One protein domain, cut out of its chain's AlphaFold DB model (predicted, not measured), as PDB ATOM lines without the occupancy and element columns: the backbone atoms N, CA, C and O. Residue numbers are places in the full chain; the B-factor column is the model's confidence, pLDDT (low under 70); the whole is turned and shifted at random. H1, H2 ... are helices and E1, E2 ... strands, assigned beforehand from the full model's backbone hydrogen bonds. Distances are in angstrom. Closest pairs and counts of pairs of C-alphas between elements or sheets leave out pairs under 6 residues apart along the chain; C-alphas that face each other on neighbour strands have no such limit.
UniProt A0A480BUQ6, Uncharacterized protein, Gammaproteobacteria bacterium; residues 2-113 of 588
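Overview. This is residues 2 to 113 of the 588 residues of an uncharacterized protein of Gammaproteobacteria bacterium (UniProt A0A480BUQ6). A small ribbon of two parallel strands, E1 and E4, sits between two helices, with H2 packed on one side and residues 104 to 109 of H4 near it on the other; H4 pairs with H3 in a helical hairpin. The long axis runs from H1 and its link at one end to the E2 and E3 hairpin with the looped residues 37 to 53 at the other. The printed part has 112 residues with four named helices and four named strands, in the order H1 E1 E2 E3 H2 E4 H3 H4; the sheets are E1 E4, parallel, and E2 E3, antiparallel. The class is mixed, helices and strands, with under half of the residues in named elements. The whole is elongated, spanning 50 by 32 by 21 A, and only just loose, close to compact, with a radius of gyration of the C-alphas of 16.2 A.

Along the chain. Find C-alpha 17 at (81.076, -0.641, 21.274), where E1, residues 17 to 19, begins; it is 6.4 A long. Its neighbour E4 is residues 69 to 71, 6.5 A. H2, residues 54 to 64, runs 15.3 A. H4, residues 98 to 111, runs 20.2 A and ends at C-alpha 111, (77.502, -5.150, 10.335); H3 is residues 87 to 92, 8.6 A. H1 begins at C-alpha 2, (77.927, 5.563, 34.010), and covers residues 2 to 10 over 12.4 A. E2, residues 25 to 27, is 7.1 A long, and E3, residues 34 to 36, is 7.0 A.

Arrangement. Start at E1 and E4, parallel at 29 degrees, where N 18 and O 69 are 2.8 A apart, within hydrogen-bond range. The closest C-alphas of H2 and E4 are those of Ala 63 and Ile 69, 5.6 A; those of H2 and E1 are Ala 63 and Val 18, 6.0 A. The closest C-alphas of E4 and H4 are those of Leu 71 and Val 108, 7.2 A. H4 touches H3 with residues 98 to 101 alone, closest at the C-alphas of Ala 91 and Asp 98, 5.0 A; this helical hairpin has a shallow tilt of 31 degrees, opposite ways. H1 and H2 are close but not clearly touching, with the C-alphas of Ala 4 and Ala 62 at 6.7 A. E2 and E3 form an antiparallel hairpin, with N 35 and O 26 at 2.8 A, within hydrogen-bond range. H2 and H4 are apart. In H1, H2, H3 and H4 every O i to N i+4 pair is within hydrogen-bond range.

Size, cuts and confidence. Look for the two C-alphas farthest apart, those of Ala 12 and Cys 45, at 50.5 A. The links E3 to H2, 17 residues, and E4 to H3, 15 residues, are long. The printed part has no cut, its mean pLDDT is 84.2, and no printed residue is under 70.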
ATOM      1  N   HIS A   2      77.461   4.178  33.782       73.44
ATOM      2  CA  HIS A   2      77.927   5.563  34.010       73.44
ATOM      3  C   HIS A   2      79.079   6.025  33.094       73.44
ATOM      4  O   HIS A   2      79.054   7.156  32.622       73.44
ATOM      5  N   VAL A   3      80.041   5.148  32.782       79.38
ATOM      6  CA  VAL A   3      81.209   5.490  31.942       79.38
ATOM      7  C   VAL A   3      80.822   5.746  30.482       79.38
ATOM      8  O   VAL A   3      81.195   6.769  29.922       79.38
ATOM      9  N   ALA A   4      80.031   4.853  29.875       79.25
ATOM     10  CA  ALA A   4      79.589   5.012  28.489       79.25
ATOM     11  C   ALA A   4      78.791   6.314  28.297       79.25
ATOM     12  O   ALA A   4      79.005   7.030  27.324       79.25
ATOM     13  N   LYS A   5      77.924   6.651  29.263       82.69
ATOM     14  CA  LYS A   5      77.135   7.886  29.236       82.69
ATOM     15  C   LYS A   5      78.015   9.137  29.344       82.69
ATOM     16  O   LYS A   5      77.853  10.050  28.546       82.69
ATOM     17  N   ALA A   6      78.992   9.140  30.255       84.62
ATOM     18  CA  ALA A   6      79.953  10.236  30.379       84.62
ATOM     19  C   ALA A   6      80.789  10.434  29.097       84.62
ATOM     20  O   ALA A   6      81.036  11.564  28.687       84.62
ATOM     21  N   LEU A   7      81.185   9.342  28.428       81.50
ATOM     22  CA  LEU A   7      81.904   9.403  27.150       81.50
ATOM     23  C   LEU A   7      81.029   9.951  26.014       81.50
ATOM     24  O   LEU A   7      81.500  10.767  25.226       81.50
ATOM     25  N   ALA A   8      79.759   9.544  25.945       82.44
ATOM     26  CA  ALA A   8      78.814  10.059  24.955       82.44
ATOM     27  C   ALA A   8      78.513  11.558  25.159       82.44
ATOM     28  O   ALA A   8      78.385  12.295  24.184       82.44
ATOM     29  N   GLU A   9      78.449  12.023  26.411       84.44
ATOM     30  CA  GLU A   9      78.270  13.444  26.749       84.44
ATOM     31  C   GLU A   9      79.521  14.283  26.423       84.44
ATOM     32  O   GLU A   9      79.398  15.408  25.940       84.44
ATOM     33  N   ALA A  10      80.726  13.741  26.636       84.88
ATOM     34  CA  ALA A  10      81.984  14.445  26.373       84.88
ATOM     35  C   ALA A  10      82.345  14.545  24.876       84.88
ATOM     36  O   ALA A  10      83.021  15.492  24.469       84.88
ATOM     37  N   TYR A  11      81.903  13.593  24.047       83.12
ATOM     38  CA  TYR A  11      82.291  13.500  22.637       83.12
ATOM     39  C   TYR A  11      81.071  13.339  21.718       83.12
ATOM     40  O   TYR A  11      80.628  12.232  21.429       83.12
ATOM     41  N   ALA A  12      80.586  14.447  21.150       73.12
ATOM     42  CA  ALA A  12      79.333  14.519  20.381       73.12
ATOM     43  C   ALA A  12      79.237  13.634  19.112       73.12
ATOM     44  O   ALA A  12      78.181  13.571  18.487       73.12
ATOM     45  N   ARG A  13      80.327  12.986  18.679       78.75
ATOM     46  CA  ARG A  13      80.371  12.116  17.486       78.75
ATOM     47  C   ARG A  13      80.968  10.731  17.757       78.75
ATOM     48  O   ARG A  13      81.295  10.021  16.808       78.75
ATOM     49  N   ILE A  14      81.153  10.357  19.024       83.75
ATOM     50  CA  ILE A  14      81.721   9.054  19.368       83.75
ATOM     51  C   ILE A  14      80.699   7.941  19.117       83.75
ATOM     52  O   ILE A  14      79.522   8.069  19.442       83.75
ATOM     53  N   ARG A  15      81.158   6.838  18.528       86.94
ATOM     54  CA  ARG A  15      80.397   5.593  18.399       86.94
ATOM     55  C   ARG A  15      80.982   4.599  19.393       86.94
ATOM     56  O   ARG A  15      82.200   4.454  19.451       86.94
ATOM     57  N   ILE A  16      80.139   3.962  20.202       88.12
ATOM     58  CA  ILE A  16      80.588   3.144  21.336       88.12
ATOM     59  C   ILE A  16      80.234   1.679  21.084       88.12
ATOM     60  O   ILE A  16      79.069   1.341  20.874       88.12
ATOM     61  N   VAL A  17      81.244   0.812  21.153       90.31
ATOM     62  CA  VAL A  17      81.076  -0.641  21.274       90.31
ATOM     63  C   VAL A  17      81.319  -1.016  22.734       90.31
ATOM     64  O   VAL A  17      82.323  -0.614  23.320       90.31
ATOM     65  N   VAL A  18      80.387  -1.751  23.334       90.12
ATOM     66  CA  VAL A  18      80.469  -2.248  24.709       90.12
ATOM     67  C   VAL A  18      80.795  -3.735  24.658       90.12
ATOM     68  O   VAL A  18      79.961  -4.544  24.248       90.12
ATOM     69  N   CYS A  19      82.007  -4.089  25.075       90.12
ATOM     70  CA  CYS A  19      82.428  -5.479  25.209       90.12
ATOM     71  C   CYS A  19      81.817  -6.083  26.479       90.12
ATOM     72  O   CYS A  19      81.934  -5.499  27.557       90.12
ATOM     73  N   ALA A  20      81.135  -7.215  26.336       89.38
ATOM     74  CA  ALA A  20      80.518  -7.947  27.431       89.38
ATOM     75  C   ALA A  20      81.435  -9.059  27.944       89.38
ATOM     76  O   ALA A  20      82.120  -9.701  27.150       89.38
ATOM     77  N   ASP A  21      81.336  -9.353  29.237       87.94
ATOM     78  CA  ASP A  21      81.818 -10.614  29.791       87.94
ATOM     79  C   ASP A  21      80.745 -11.686  29.547       87.94
ATOM     80  O   ASP A  21      79.572 -11.512  29.896       87.94
ATOM     81  N   ASP A  22      81.126 -12.790  28.913       87.50
ATOM     82  CA  ASP A  22      80.266 -13.950  28.723       87.50
ATOM     83  C   ASP A  22      80.285 -14.834  29.974       87.50
ATOM     84  O   ASP A  22      80.991 -15.843  30.048       87.50
ATOM     85  N   ASP A  23      79.467 -14.454  30.958       84.88
ATOM     86  CA  ASP A  23      79.245 -15.174  32.216       84.88
ATOM     87  C   ASP A  23      78.436 -16.473  32.010       84.88
ATOM     88  O   ASP A  23      77.384 -16.700  32.621       84.88
ATOM     89  N   TYR A  24      78.919 -17.341  31.121       84.25
ATOM     90  CA  TYR A  24      78.185 -18.506  30.643       84.25
ATOM     91  C   TYR A  24      77.919 -19.546  31.735       84.25
ATOM     92  O   TYR A  24      76.932 -20.266  31.641       84.25
ATOM     93  N   LEU A  25      78.758 -19.620  32.774       85.75
ATOM     94  CA  LEU A  25      78.603 -20.523  33.919       85.75
ATOM     95  C   LEU A  25      78.121 -19.766  35.154       85.75
ATOM     96  O   LEU A  25      78.836 -18.933  35.709       85.75
ATOM     97  N   GLN A  26      76.939 -20.127  35.648       84.12
ATOM     98  CA  GLN A  26      76.374 -19.585  36.885       84.12
ATOM     99  C   GLN A  26      75.986 -20.700  37.852       84.12
ATOM    100  O   GLN A  26      75.845 -21.863  37.484       84.12
ATOM    101  N   ARG A  27      75.795 -20.362  39.129       85.88
ATOM    102  CA  ARG A  27      75.336 -21.337  40.129       85.88
ATOM    103  C   ARG A  27      73.822 -21.472  40.073       85.88
ATOM    104  O   ARG A  27      73.120 -20.483  40.270       85.88
ATOM    105  N   CYS A  28      73.307 -22.681  39.871       84.31
ATOM    106  CA  CYS A  28      71.870 -22.958  39.890       84.31
ATOM    107  C   CYS A  28      71.213 -22.398  41.164       84.31
ATOM    108  O   CYS A  28      71.732 -22.589  42.268       84.31
ATOM    109  N   LYS A  29      70.062 -21.718  41.047       86.06
ATOM    110  CA  LYS A  29      69.388 -21.133  42.223       86.06
ATOM    111  C   LYS A  29      68.977 -22.190  43.250       86.06
ATOM    112  O   LYS A  29      69.053 -21.896  44.446       86.06
ATOM    113  N   LEU A  30      68.635 -23.392  42.777       85.75
ATOM    114  CA  LEU A  30      68.174 -24.530  43.572       85.75
ATOM    115  C   LEU A  30      69.342 -25.328  44.173       85.75
ATOM    116  O   LEU A  30      69.572 -25.254  45.374       85.75
ATOM    117  N   CYS A  31      70.105 -26.059  43.351       85.69
ATOM    118  CA  CYS A  31      71.131 -26.995  43.839       85.69
ATOM    119  C   CYS A  31      72.530 -26.383  44.015       85.69
ATOM    120  O   CYS A  31      73.444 -27.073  44.449       85.69
ATOM    121  N   LYS A  32      72.724 -25.105  43.657       85.69
ATOM    122  CA  LYS A  32      74.012 -24.381  43.695       85.69
ATOM    123  C   LYS A  32      75.137 -24.952  42.819       85.69
ATOM    124  O   LYS A  32      76.202 -24.336  42.774       85.69
ATOM    125  N   ALA A  33      74.907 -26.044  42.089       83.94
ATOM    126  CA  ALA A  33      75.858 -26.580  41.122       83.94
ATOM    127  C   ALA A  33      76.101 -25.585  39.964       83.94
ATOM    128  O   ALA A  33      75.177 -24.844  39.601       83.94
ATOM    129  N   PRO A  34      77.322 -25.539  39.397       83.38
ATOM    130  CA  PRO A  34      77.613 -24.739  38.212       83.38
ATOM    131  C   PRO A  34      76.826 -25.280  37.015       83.38
ATOM    132  O   PRO A  34      76.828 -26.480  36.753       83.38
ATOM    133  N   THR A  35      76.135 -24.395  36.309       84.06
ATOM    134  CA  THR A  35      75.323 -24.731  35.142       84.06
ATOM    135  C   THR A  35      75.482 -23.655  34.074       84.06
ATOM    136  O   THR A  35      75.529 -22.467  34.419       84.06
ATOM    137  N   PRO A  36      75.567 -24.036  32.790       84.44
ATOM    138  CA  PRO A  36      75.500 -23.089  31.693       84.44
ATOM    139  C   PRO A  36      74.179 -22.311  31.726       84.44
ATOM    140  O   PRO A  36      73.127 -22.899  31.956       84.44
ATOM    141  N   VAL A  37      74.219 -20.999  31.496       84.81
ATOM    142  CA  VAL A  37      73.021 -20.132  31.456       84.81
ATOM    143  C   VAL A  37      72.265 -20.197  30.129       84.81
ATOM    144  O   VAL A  37      71.154 -19.683  30.042       84.81
ATOM    145  N   ALA A  38      72.866 -20.792  29.096       79.06
ATOM    146  CA  ALA A  38      72.250 -20.954  27.779       79.06
ATOM    147  C   ALA A  38      71.151 -22.032  27.766       79.06
ATOM    148  O   ALA A  38      70.220 -21.953  26.965       79.06
ATOM    149  N   GLU A  39      71.246 -23.026  28.650       81.00
ATOM    150  CA  GLU A  39      70.279 -24.117  28.759       81.00
ATOM    151  C   GLU A  39      69.288 -23.825  29.881       81.00
ATOM    152  O   GLU A  39      69.734 -23.626  30.999       81.00
ATOM    153  N   PRO A  40      67.963 -23.867  29.656       79.44
ATOM    154  CA  PRO A  40      66.970 -23.463  30.656       79.44
ATOM    155  C   PRO A  40      66.907 -24.380  31.888       79.44
ATOM    156  O   PRO A  40      66.373 -23.979  32.925       79.44
ATOM    157  N   ALA A  41      67.440 -25.601  31.798       85.50
ATOM    158  CA  ALA A  41      67.489 -26.583  32.875       85.50
ATOM    159  C   ALA A  41      68.914 -26.729  33.424       85.50
ATOM    160  O   ALA A  41      69.894 -26.624  32.700       85.50
ATOM    161  N   CYS A  42      69.035 -26.977  34.726       83.69
ATOM    162  CA  CYS A  42      70.325 -27.210  35.351       83.69
ATOM    163  C   CYS A  42      70.907 -28.557  34.912       83.69
ATOM    164  O   CYS A  42      70.264 -29.589  35.103       83.69
ATOM    165  N   THR A  43      72.163 -28.568  34.472       83.12
ATOM    166  CA  THR A  43      72.884 -29.792  34.075       83.12
ATOM    167  C   THR A  43      73.047 -30.818  35.205       83.12
ATOM    168  O   THR A  43      73.264 -31.995  34.937       83.12
ATOM    169  N   SER A  44      72.922 -30.405  36.472       82.62
ATOM    170  CA  SER A  44      73.070 -31.290  37.636       82.62
ATOM    171  C   SER A  44      71.744 -31.805  38.206       82.62
ATOM    172  O   SER A  44      71.675 -32.967  38.596       82.62
ATOM    173  N   CYS A  45      70.699 -30.971  38.290       84.06
ATOM    174  CA  CYS A  45      69.420 -31.371  38.898       84.06
ATOM    175  C   CYS A  45      68.248 -31.481  37.913       84.06
ATOM    176  O   CYS A  45      67.155 -31.851  38.331       84.06
ATOM    177  N   GLY A  46      68.436 -31.132  36.637       81.19
ATOM    178  CA  GLY A  46      67.411 -31.211  35.589       81.19
ATOM    179  C   GLY A  46      66.252 -30.213  35.722       81.19
ATOM    180  O   GLY A  46      65.367 -30.190  34.873       81.19
ATOM    181  N   LEU A  47      66.240 -29.376  36.765       84.44
ATOM    182  CA  LEU A  47      65.197 -28.378  37.024       84.44
ATOM    183  C   LEU A  47      65.596 -26.988  36.501       84.44
ATOM    184  O   LEU A  47      66.793 -26.710  36.389       84.44
ATOM    185  N   PRO A  48      64.633 -26.080  36.242       86.00
ATOM    186  CA  PRO A  48      64.927 -24.723  35.790       86.00
ATOM    187  C   PRO A  48      65.888 -23.983  36.728       86.00
ATOM    188  O   PRO A  48      65.586 -23.758  37.902       86.00
ATOM    189  N   HIS A  49      67.065 -23.602  36.222       80.88
ATOM    190  CA  HIS A  49      68.131 -23.027  37.057       80.88
ATOM    191  C   HIS A  49      67.893 -21.547  37.407       80.88
ATOM    192  O   HIS A  49      68.444 -21.054  38.397       80.88
ATOM    193  N   GLY A  50      67.078 -20.844  36.611       82.50
ATOM    194  CA  GLY A  50      66.608 -19.479  36.868       82.50
ATOM    195  C   GLY A  50      67.697 -18.401  36.864       82.50
ATOM    196  O   GLY A  50      67.515 -17.367  37.513       82.50
ATOM    197  N   GLN A  51      68.825 -18.650  36.198       84.38
ATOM    198  CA  GLN A  51      69.923 -17.691  36.043       84.38
ATOM    199  C   GLN A  51      69.901 -17.061  34.652       84.38
ATOM    200  O   GLN A  51      69.451 -17.679  33.694       84.38
ATOM    201  N   THR A  52      70.403 -15.838  34.556       84.62
ATOM    202  CA  THR A  52      70.674 -15.130  33.300       84.62
ATOM    203  C   THR A  52      72.169 -14.837  33.220       84.62
ATOM    204  O   THR A  52      72.874 -15.035  34.207       84.62
ATOM    205  N   ASN A  53      72.660 -14.391  32.063       87.31
ATOM    206  CA  ASN A  53      74.053 -13.978  31.879       87.31
ATOM    207  C   ASN A  53      74.226 -12.511  32.337       87.31
ATOM    208  O   ASN A  53      73.810 -11.609  31.603       87.31
ATOM    209  N   PRO A  54      74.764 -12.232  33.541       85.94
ATOM    210  CA  PRO A  54      74.755 -10.881  34.095       85.94
ATOM    211  C   PRO A  54      75.677  -9.928  33.325       85.94
ATOM    212  O   PRO A  54      75.283  -8.783  33.095       85.94
ATOM    213  N   GLY A  55      76.850 -10.394  32.882       84.69
ATOM    214  CA  GLY A  55      77.789  -9.620  32.070       84.69
ATOM    215  C   GLY A  55      77.191  -9.163  30.739       84.69
ATOM    216  O   GLY A  55      77.245  -7.976  30.403       84.69
ATOM    217  N   VAL A  56      76.504 -10.060  30.025       87.44
ATOM    218  CA  VAL A  56      75.821  -9.718  28.765       87.44
ATOM    219  C   VAL A  56      74.644  -8.762  28.990       87.44
ATOM    220  O   VAL A  56      74.481  -7.804  28.231       87.44
ATOM    221  N   GLU A  57      73.834  -8.962  30.031       87.81
ATOM    222  CA  GLU A  57      72.703  -8.068  30.329       87.81
ATOM    223  C   GLU A  57      73.163  -6.664  30.758       87.81
ATOM    224  O   GLU A  57      72.601  -5.656  30.318       87.81
ATOM    225  N   ALA A  58      74.239  -6.566  31.545       86.94
ATOM    226  CA  ALA A  58      74.836  -5.288  31.920       86.94
ATOM    227  C   ALA A  58      75.405  -4.536  30.704       86.94
ATOM    228  O   ALA A  58      75.237  -3.315  30.593       86.94
ATOM    229  N   ALA A  59      76.035  -5.257  29.771       87.94
ATOM    230  CA  ALA A  59      76.537  -4.687  28.528       87.94
ATOM    231  C   ALA A  59      75.398  -4.188  27.625       87.94
ATOM    232  O   ALA A  59      75.471  -3.063  27.128       87.94
ATOM    233  N   LYS A  60      74.304  -4.954  27.489       87.56
ATOM    234  CA  LYS A  60      73.086  -4.526  26.773       87.56
ATOM    235  C   LYS A  60      72.485  -3.257  27.356       87.56
ATOM    236  O   LYS A  60      72.207  -2.324  26.605       87.56
ATOM    237  N   ALA A  61      72.345  -3.179  28.677       87.31
ATOM    238  CA  ALA A  61      71.836  -1.979  29.335       87.31
ATOM    239  C   ALA A  61      72.747  -0.758  29.095       87.31
ATOM    240  O   ALA A  61      72.266   0.346  28.839       87.31
ATOM    241  N   ALA A  62      74.071  -0.949  29.143       86.88
ATOM    242  CA  ALA A  62      75.036   0.119  28.898       86.88
ATOM    243  C   ALA A  62      75.050   0.590  27.435       86.88
ATOM    244  O   ALA A  62      75.092   1.796  27.203       86.88
ATOM    245  N   ALA A  63      74.991  -0.332  26.472       88.00
ATOM    246  CA  ALA A  63      74.935  -0.017  25.048       88.00
ATOM    247  C   ALA A  63      73.623   0.692  24.682       88.00
ATOM    248  O   ALA A  63      73.650   1.718  24.006       88.00
ATOM    249  N   PHE A  64      72.486   0.218  25.207       87.56
ATOM    250  CA  PHE A  64      71.177   0.842  24.994       87.56
ATOM    251  C   PHE A  64      71.155   2.311  25.440       87.56
ATOM    252  O   PHE A  64      70.651   3.169  24.721       87.56
ATOM    253  N   ALA A  65      71.776   2.624  26.583       86.25
ATOM    254  CA  ALA A  65      71.833   3.987  27.115       86.25
ATOM    255  C   ALA A  65      72.579   4.993  26.217       86.25
ATOM    256  O   ALA A  65      72.408   6.198  26.396       86.25
ATOM    257  N   VAL A  66      73.408   4.523  25.278       87.06
ATOM    258  CA  VAL A  66      74.238   5.367  24.397       87.06
ATOM    259  C   VAL A  66      74.021   5.086  22.910       87.06
ATOM    260  O   VAL A  66      74.803   5.550  22.086       87.06
ATOM    261  N   SER A  67      72.981   4.320  22.551       85.50
ATOM    262  CA  SER A  67      72.783   3.812  21.179       85.50
ATOM    263  C   SER A  67      74.031   3.107  20.611       85.50
ATOM    264  O   SER A  67      74.348   3.220  19.428       85.50
ATOM    265  N   GLY A  68      74.775   2.425  21.484       86.38
ATOM    266  CA  GLY A  68      75.977   1.668  21.152       86.38
ATOM    267  C   GLY A  68      75.673   0.225  20.761       86.38
ATOM    268  O   GLY A  68      74.526  -0.219  20.780       86.38
ATOM    269  N   ILE A  69      76.724  -0.529  20.445       89.19
ATOM    270  CA  ILE A  69      76.623  -1.943  20.064       89.19
ATOM    271  C   ILE A  69      77.197  -2.817  21.170       89.19
ATOM    272  O   ILE A  69      78.211  -2.465  21.766       89.19
ATOM    273  N   VAL A  70      76.570  -3.962  21.432       90.88
ATOM    274  CA  VAL A  70      77.106  -4.978  22.341       90.88
ATOM    275  C   VAL A  70      77.914  -5.986  21.546       90.88
ATOM    276  O   VAL A  70      77.422  -6.529  20.559       90.88
ATOM    277  N   LEU A  71      79.124  -6.268  22.010       91.38
ATOM    278  CA  LEU A  71      79.973  -7.320  21.474       91.38
ATOM    279  C   LEU A  71      80.239  -8.350  22.582       91.38
ATOM    280  O   LEU A  71      80.750  -8.001  23.642       91.38
ATOM    281  N   VAL A  72      79.875  -9.608  22.336       89.88
ATOM    282  CA  VAL A  72      80.087 -10.741  23.256       89.88
ATOM    283  C   VAL A  72      81.183 -11.634  22.662       89.88
ATOM    284  O   VAL A  72      81.104 -11.912  21.462       89.88
ATOM    285  N   PRO A  73      82.192 -12.075  23.438       89.06
ATOM    286  CA  PRO A  73      83.279 -12.895  22.912       89.06
ATOM    287  C   PRO A  73      82.750 -14.238  22.405       89.06
ATOM    288  O   PRO A  73      82.034 -14.950  23.111       89.06
ATOM    289  N   GLN A  74      83.114 -14.589  21.172       88.56
ATOM    290  CA  GLN A  74      82.814 -15.892  20.587       88.56
ATOM    291  C   GLN A  74      84.010 -16.831  20.724       88.56
ATOM    292  O   GLN A  74      85.149 -16.466  20.438       88.56
ATOM    293  N   TRP A  75      83.738 -18.068  21.124       86.12
ATOM    294  CA  TRP A  75      84.751 -19.088  21.372       86.12
ATOM    295  C   TRP A  75      84.584 -20.196  20.334       86.12
ATOM    296  O   TRP A  75      83.531 -20.825  20.263       86.12
ATOM    297  N   SER A  76      85.602 -20.423  19.502       82.31
ATOM    298  CA  SER A  76      85.593 -21.448  18.443       82.31
ATOM    299  C   SER A  76      85.929 -22.858  18.951       82.31
ATOM    300  O   SER A  76      86.019 -23.798  18.164       82.31
ATOM    301  N   PHE A  77      86.123 -23.004  20.261       81.19
ATOM    302  CA  PHE A  77      86.516 -24.232  20.940       81.19
ATOM    303  C   PHE A  77      85.699 -24.422  22.222       81.19
ATOM    304  O   PHE A  77      85.156 -23.465  22.781       81.19
ATOM    305  N   ASP A  78      85.610 -25.669  22.689       77.50
ATOM    306  CA  ASP A  78      84.943 -25.985  23.949       77.50
ATOM    307  C   ASP A  78      85.757 -25.436  25.129       77.50
ATOM    308  O   ASP A  78      86.951 -25.702  25.269       77.50
ATOM    309  N   ARG A  79      85.089 -24.667  25.990       82.25
ATOM    310  CA  ARG A  79      85.688 -24.079  27.191       82.25
ATOM    311  C   ARG A  79      85.838 -25.094  28.326       82.25
ATOM    312  O   ARG A  79      86.465 -24.761  29.326       82.25
ATOM    313  N   ALA A  80      85.266 -26.299  28.208       75.25
ATOM    314  CA  ALA A  80      85.443 -27.427  29.130       75.25
ATOM    315  C   ALA A  80      85.232 -27.082  30.625       75.25
ATOM    316  O   ALA A  80      85.875 -27.643  31.511       75.25
ATOM    317  N   GLY A  81      84.343 -26.129  30.923       70.25
ATOM    318  CA  GLY A  81      84.070 -25.674  32.290       70.25
ATOM    319  C   GLY A  81      85.049 -24.630  32.848       70.25
ATOM    320  O   GLY A  81      84.902 -24.219  34.000       70.25
ATOM    321  N   ALA A  82      86.036 -24.183  32.065       74.44
ATOM    322  CA  ALA A  82      86.984 -23.145  32.455       74.44
ATOM    323  C   ALA A  82      86.327 -21.755  32.483       74.44
ATOM    324  O   ALA A  82      85.415 -21.452  31.706       74.44
ATOM    325  N   LYS A  83      86.817 -20.882  33.370       77.12
ATOM    326  CA  LYS A  83      86.344 -19.498  33.517       77.12
ATOM    327  C   LYS A  83      86.966 -18.588  32.446       77.12
ATOM    328  O   LYS A  83      87.715 -17.683  32.778       77.12
ATOM    329  N   LEU A  84      86.683 -18.891  31.182       84.88
ATOM    330  CA  LEU A  84      87.038 -18.080  30.018       84.88
ATOM    331  C   LEU A  84      85.819 -17.237  29.641       84.88
ATOM    332  O   LEU A  84      84.842 -17.763  29.088       84.88
ATOM    333  N   THR A  85      85.841 -15.966  30.035       85.75
ATOM    334  CA  THR A  85      84.644 -15.115  30.043       85.75
ATOM    335  C   THR A  85      84.819 -13.817  29.269       85.75
ATOM    336  O   THR A  85      83.828 -13.322  28.744       85.75
ATOM    337  N   ASP A  86      86.034 -13.281  29.135       87.00
ATOM    338  CA  ASP A  86      86.254 -11.970  28.510       87.00
ATOM    339  C   ASP A  86      87.146 -12.023  27.247       87.00
ATOM    340  O   ASP A  86      87.593 -13.078  26.788       87.00
ATOM    341  N   PHE A  87      87.382 -10.860  26.633       87.69
ATOM    342  CA  PHE A  87      88.255 -10.744  25.458       87.69
ATOM    343  C   PHE A  87      89.749 -10.875  25.784       87.69
ATOM    344  O   PHE A  87      90.522 -11.210  24.887       87.69
ATOM    345  N   ASN A  88      90.168 -10.638  27.033       88.06
ATOM    346  CA  ASN A  88      91.561 -10.819  27.446       88.06
ATOM    347  C   ASN A  88      91.893 -12.312  27.538       88.06
ATOM    348  O   ASN A  88      92.938 -12.748  27.060       88.06
ATOM    349  N   ASP A  89      90.966 -13.102  28.078       87.06
ATOM    350  CA  ASP A  89      91.008 -14.559  28.099       87.06
ATOM    351  C   ASP A  89      91.089 -15.110  26.664       87.06
ATOM    352  O   ASP A  89      91.884 -16.008  26.379       87.06
ATOM    353  N   LEU A  90      90.309 -14.540  25.733       86.81
ATOM    354  CA  LEU A  90      90.314 -14.936  24.321       86.81
ATOM    355  C   LEU A  90      91.627 -14.554  23.619       86.81
ATOM    356  O   LEU A  90      92.123 -15.319  22.794       86.81
ATOM    357  N   ALA A  91      92.207 -13.399  23.949       85.69
ATOM    358  CA  ALA A  91      93.495 -12.962  23.414       85.69
ATOM    359  C   ALA A  91      94.664 -13.826  23.918       85.69
ATOM    360  O   ALA A  91      95.567 -14.150  23.152       85.69
ATOM    361  N   CYS A  92      94.635 -14.241  25.187       83.56
ATOM    362  CA  CYS A  92      95.710 -15.007  25.822       83.56
ATOM    363  C   CYS A  92      95.635 -16.528  25.582       83.56
ATOM    364  O   CYS A  92      96.589 -17.242  25.897       83.56
ATOM    365  N   HIS A  93      94.524 -17.054  25.056       82.44
ATOM    366  CA  HIS A  93      94.356 -18.493  24.837       82.44
ATOM    367  C   HIS A  93      95.110 -18.992  23.592       82.44
ATOM    368  O   HIS A  93      95.101 -18.349  22.547       82.44
ATOM    369  N   ALA A  94      95.692 -20.196  23.659       78.31
ATOM    370  CA  ALA A  94      96.485 -20.779  22.567       78.31
ATOM    371  C   ALA A  94      95.688 -21.025  21.268       78.31
ATOM    372  O   ALA A  94      96.250 -20.973  20.179       78.31
ATOM    373  N   GLN A  95      94.383 -21.295  21.384       77.31
ATOM    374  CA  GLN A  95      93.446 -21.409  20.249       77.31
ATOM    375  C   GLN A  95      92.687 -20.097  19.963       77.31
ATOM    376  O   GLN A  95      91.773 -20.075  19.141       77.31
ATOM    377  N   GLY A  96      93.031 -19.028  20.684       79.31
ATOM    378  CA  GLY A  96      92.563 -17.666  20.463       79.31
ATOM    379  C   GLY A  96      93.680 -16.788  19.889       79.31
ATOM    380  O   GLY A  96      94.424 -17.212  19.004       79.31
ATOM    381  N   GLY A  97      93.785 -15.552  20.376       81.88
ATOM    382  CA  GLY A  97      94.813 -14.589  19.970       81.88
ATOM    383  C   GLY A  97      94.257 -13.228  19.554       81.88
ATOM    384  O   GLY A  97      93.085 -13.096  19.192       81.88
ATOM    385  N   ASP A  98      95.126 -12.216  19.521       79.69
ATOM    386  CA  ASP A  98      94.770 -10.841  19.126       79.69
ATOM    387  C   ASP A  98      94.095 -10.767  17.748       79.69
ATOM    388  O   ASP A  98      93.206  -9.946  17.520       79.69
ATOM    389  N   HIS A  99      94.484 -11.647  16.821       79.50
ATOM    390  CA  HIS A  99      93.888 -11.731  15.488       79.50
ATOM    391  C   HIS A  99      92.423 -12.209  15.521       79.50
ATOM    392  O   HIS A  99      91.609 -11.721  14.736       79.50
ATOM    393  N   VAL A 100      92.062 -13.101  16.452       83.88
ATOM    394  CA  VAL A 100      90.687 -13.594  16.641       83.88
ATOM    395  C   VAL A 100      89.813 -12.499  17.248       83.88
ATOM    396  O   VAL A 100      88.717 -12.239  16.749       83.88
ATOM    397  N   VAL A 101      90.323 -11.798  18.267       85.81
ATOM    398  CA  VAL A 101      89.640 -10.642  18.872       85.81
ATOM    399  C   VAL A 101      89.422  -9.545  17.830       85.81
ATOM    400  O   VAL A 101      88.307  -9.043  17.678       85.81
ATOM    401  N   ARG A 102      90.457  -9.221  17.041       85.00
ATOM    402  CA  ARG A 102      90.369  -8.252  15.939       85.00
ATOM    403  C   ARG A 102      89.304  -8.650  14.917       85.00
ATOM    404  O   ARG A 102      88.534  -7.787  14.506       85.00
ATOM    405  N   GLY A 103      89.241  -9.925  14.532       83.81
ATOM    406  CA  GLY A 103      88.229 -10.433  13.605       83.81
ATOM    407  C   GLY A 103      86.800 -10.238  14.120       83.81
ATOM    408  O   GLY A 103      85.942  -9.757  13.384       83.81
ATOM    409  N   GLN A 104      86.556 -10.523  15.404       89.75
ATOM    410  CA  GLN A 104      85.234 -10.346  16.021       89.75
ATOM    411  C   GLN A 104      84.821  -8.872  16.125       89.75
ATOM    412  O   GLN A 104      83.670  -8.531  15.852       89.75
ATOM    413  N   VAL A 105      85.758  -7.982  16.469       87.19
ATOM    414  CA  VAL A 105      85.502  -6.533  16.495       87.19
ATOM    415  C   VAL A 105      85.223  -6.008  15.084       87.19
ATOM    416  O   VAL A 105      84.258  -5.268  14.890       87.19
ATOM    417  N   ALA A 106      86.027  -6.407  14.094       83.81
ATOM    418  CA  ALA A 106      85.865  -5.983  12.704       83.81
ATOM    419  C   ALA A 106      84.497  -6.387  12.140       83.81
ATOM    420  O   ALA A 106      83.822  -5.568  11.518       83.81
ATOM    421  N   GLU A 107      84.047  -7.608  12.423       84.31
ATOM    422  CA  GLU A 107      82.754  -8.108  11.957       84.31
ATOM    423  C   GLU A 107      81.570  -7.306  12.519       84.31
ATOM    424  O   GLU A 107      80.617  -6.993  11.802       84.31
ATOM    425  N   VAL A 108      81.640  -6.906  13.792       86.38
ATOM    426  CA  VAL A 108      80.601  -6.072  14.410       86.38
ATOM    427  C   VAL A 108      80.589  -4.658  13.835       86.38
ATOM    428  O   VAL A 108      79.515  -4.111  13.574       86.38
ATOM    429  N   LEU A 109      81.761  -4.069  13.585       86.25
ATOM    430  CA  LEU A 109      81.856  -2.752  12.949       86.25
ATOM    431  C   LEU A 109      81.331  -2.776  11.505       86.25
ATOM    432  O   LEU A 109      80.635  -1.843  11.097       86.25
ATOM    433  N   ARG A 110      81.593  -3.862  10.769       81.25
ATOM    434  CA  ARG A 110      81.079  -4.106   9.415       81.25
ATOM    435  C   ARG A 110      79.559  -4.194   9.387       81.25
ATOM    436  O   ARG A 110      78.916  -3.456   8.644       81.25
ATOM    437  N   HIS A 111      78.962  -5.028  10.242       82.06
ATOM    438  CA  HIS A 111      77.502  -5.150  10.335       82.06
ATOM    439  C   HIS A 111      76.803  -3.851  10.751       82.06
ATOM    440  O   HIS A 111      75.666  -3.607  10.355       82.06
ATOM    441  N   ALA A 112      77.484  -3.000  11.512       81.62
ATOM    442  CA  ALA A 112      76.966  -1.703  11.922       81.62
ATOM    443  C   ALA A 112      77.065  -0.604  10.855       81.62
ATOM    444  O   ALA A 112      76.583   0.508  11.083       81.62
ATOM    445  N   GLY A 113      77.742  -0.865   9.730       81.06
ATOM    446  CA  GLY A 113      78.106   0.181   8.772       81.06
ATOM    447  C   GLY A 113      79.019   1.244   9.396       81.06
ATOM    448  O   GLY A 113      78.938   2.426   9.059       81.06
TER     449      GLY A 113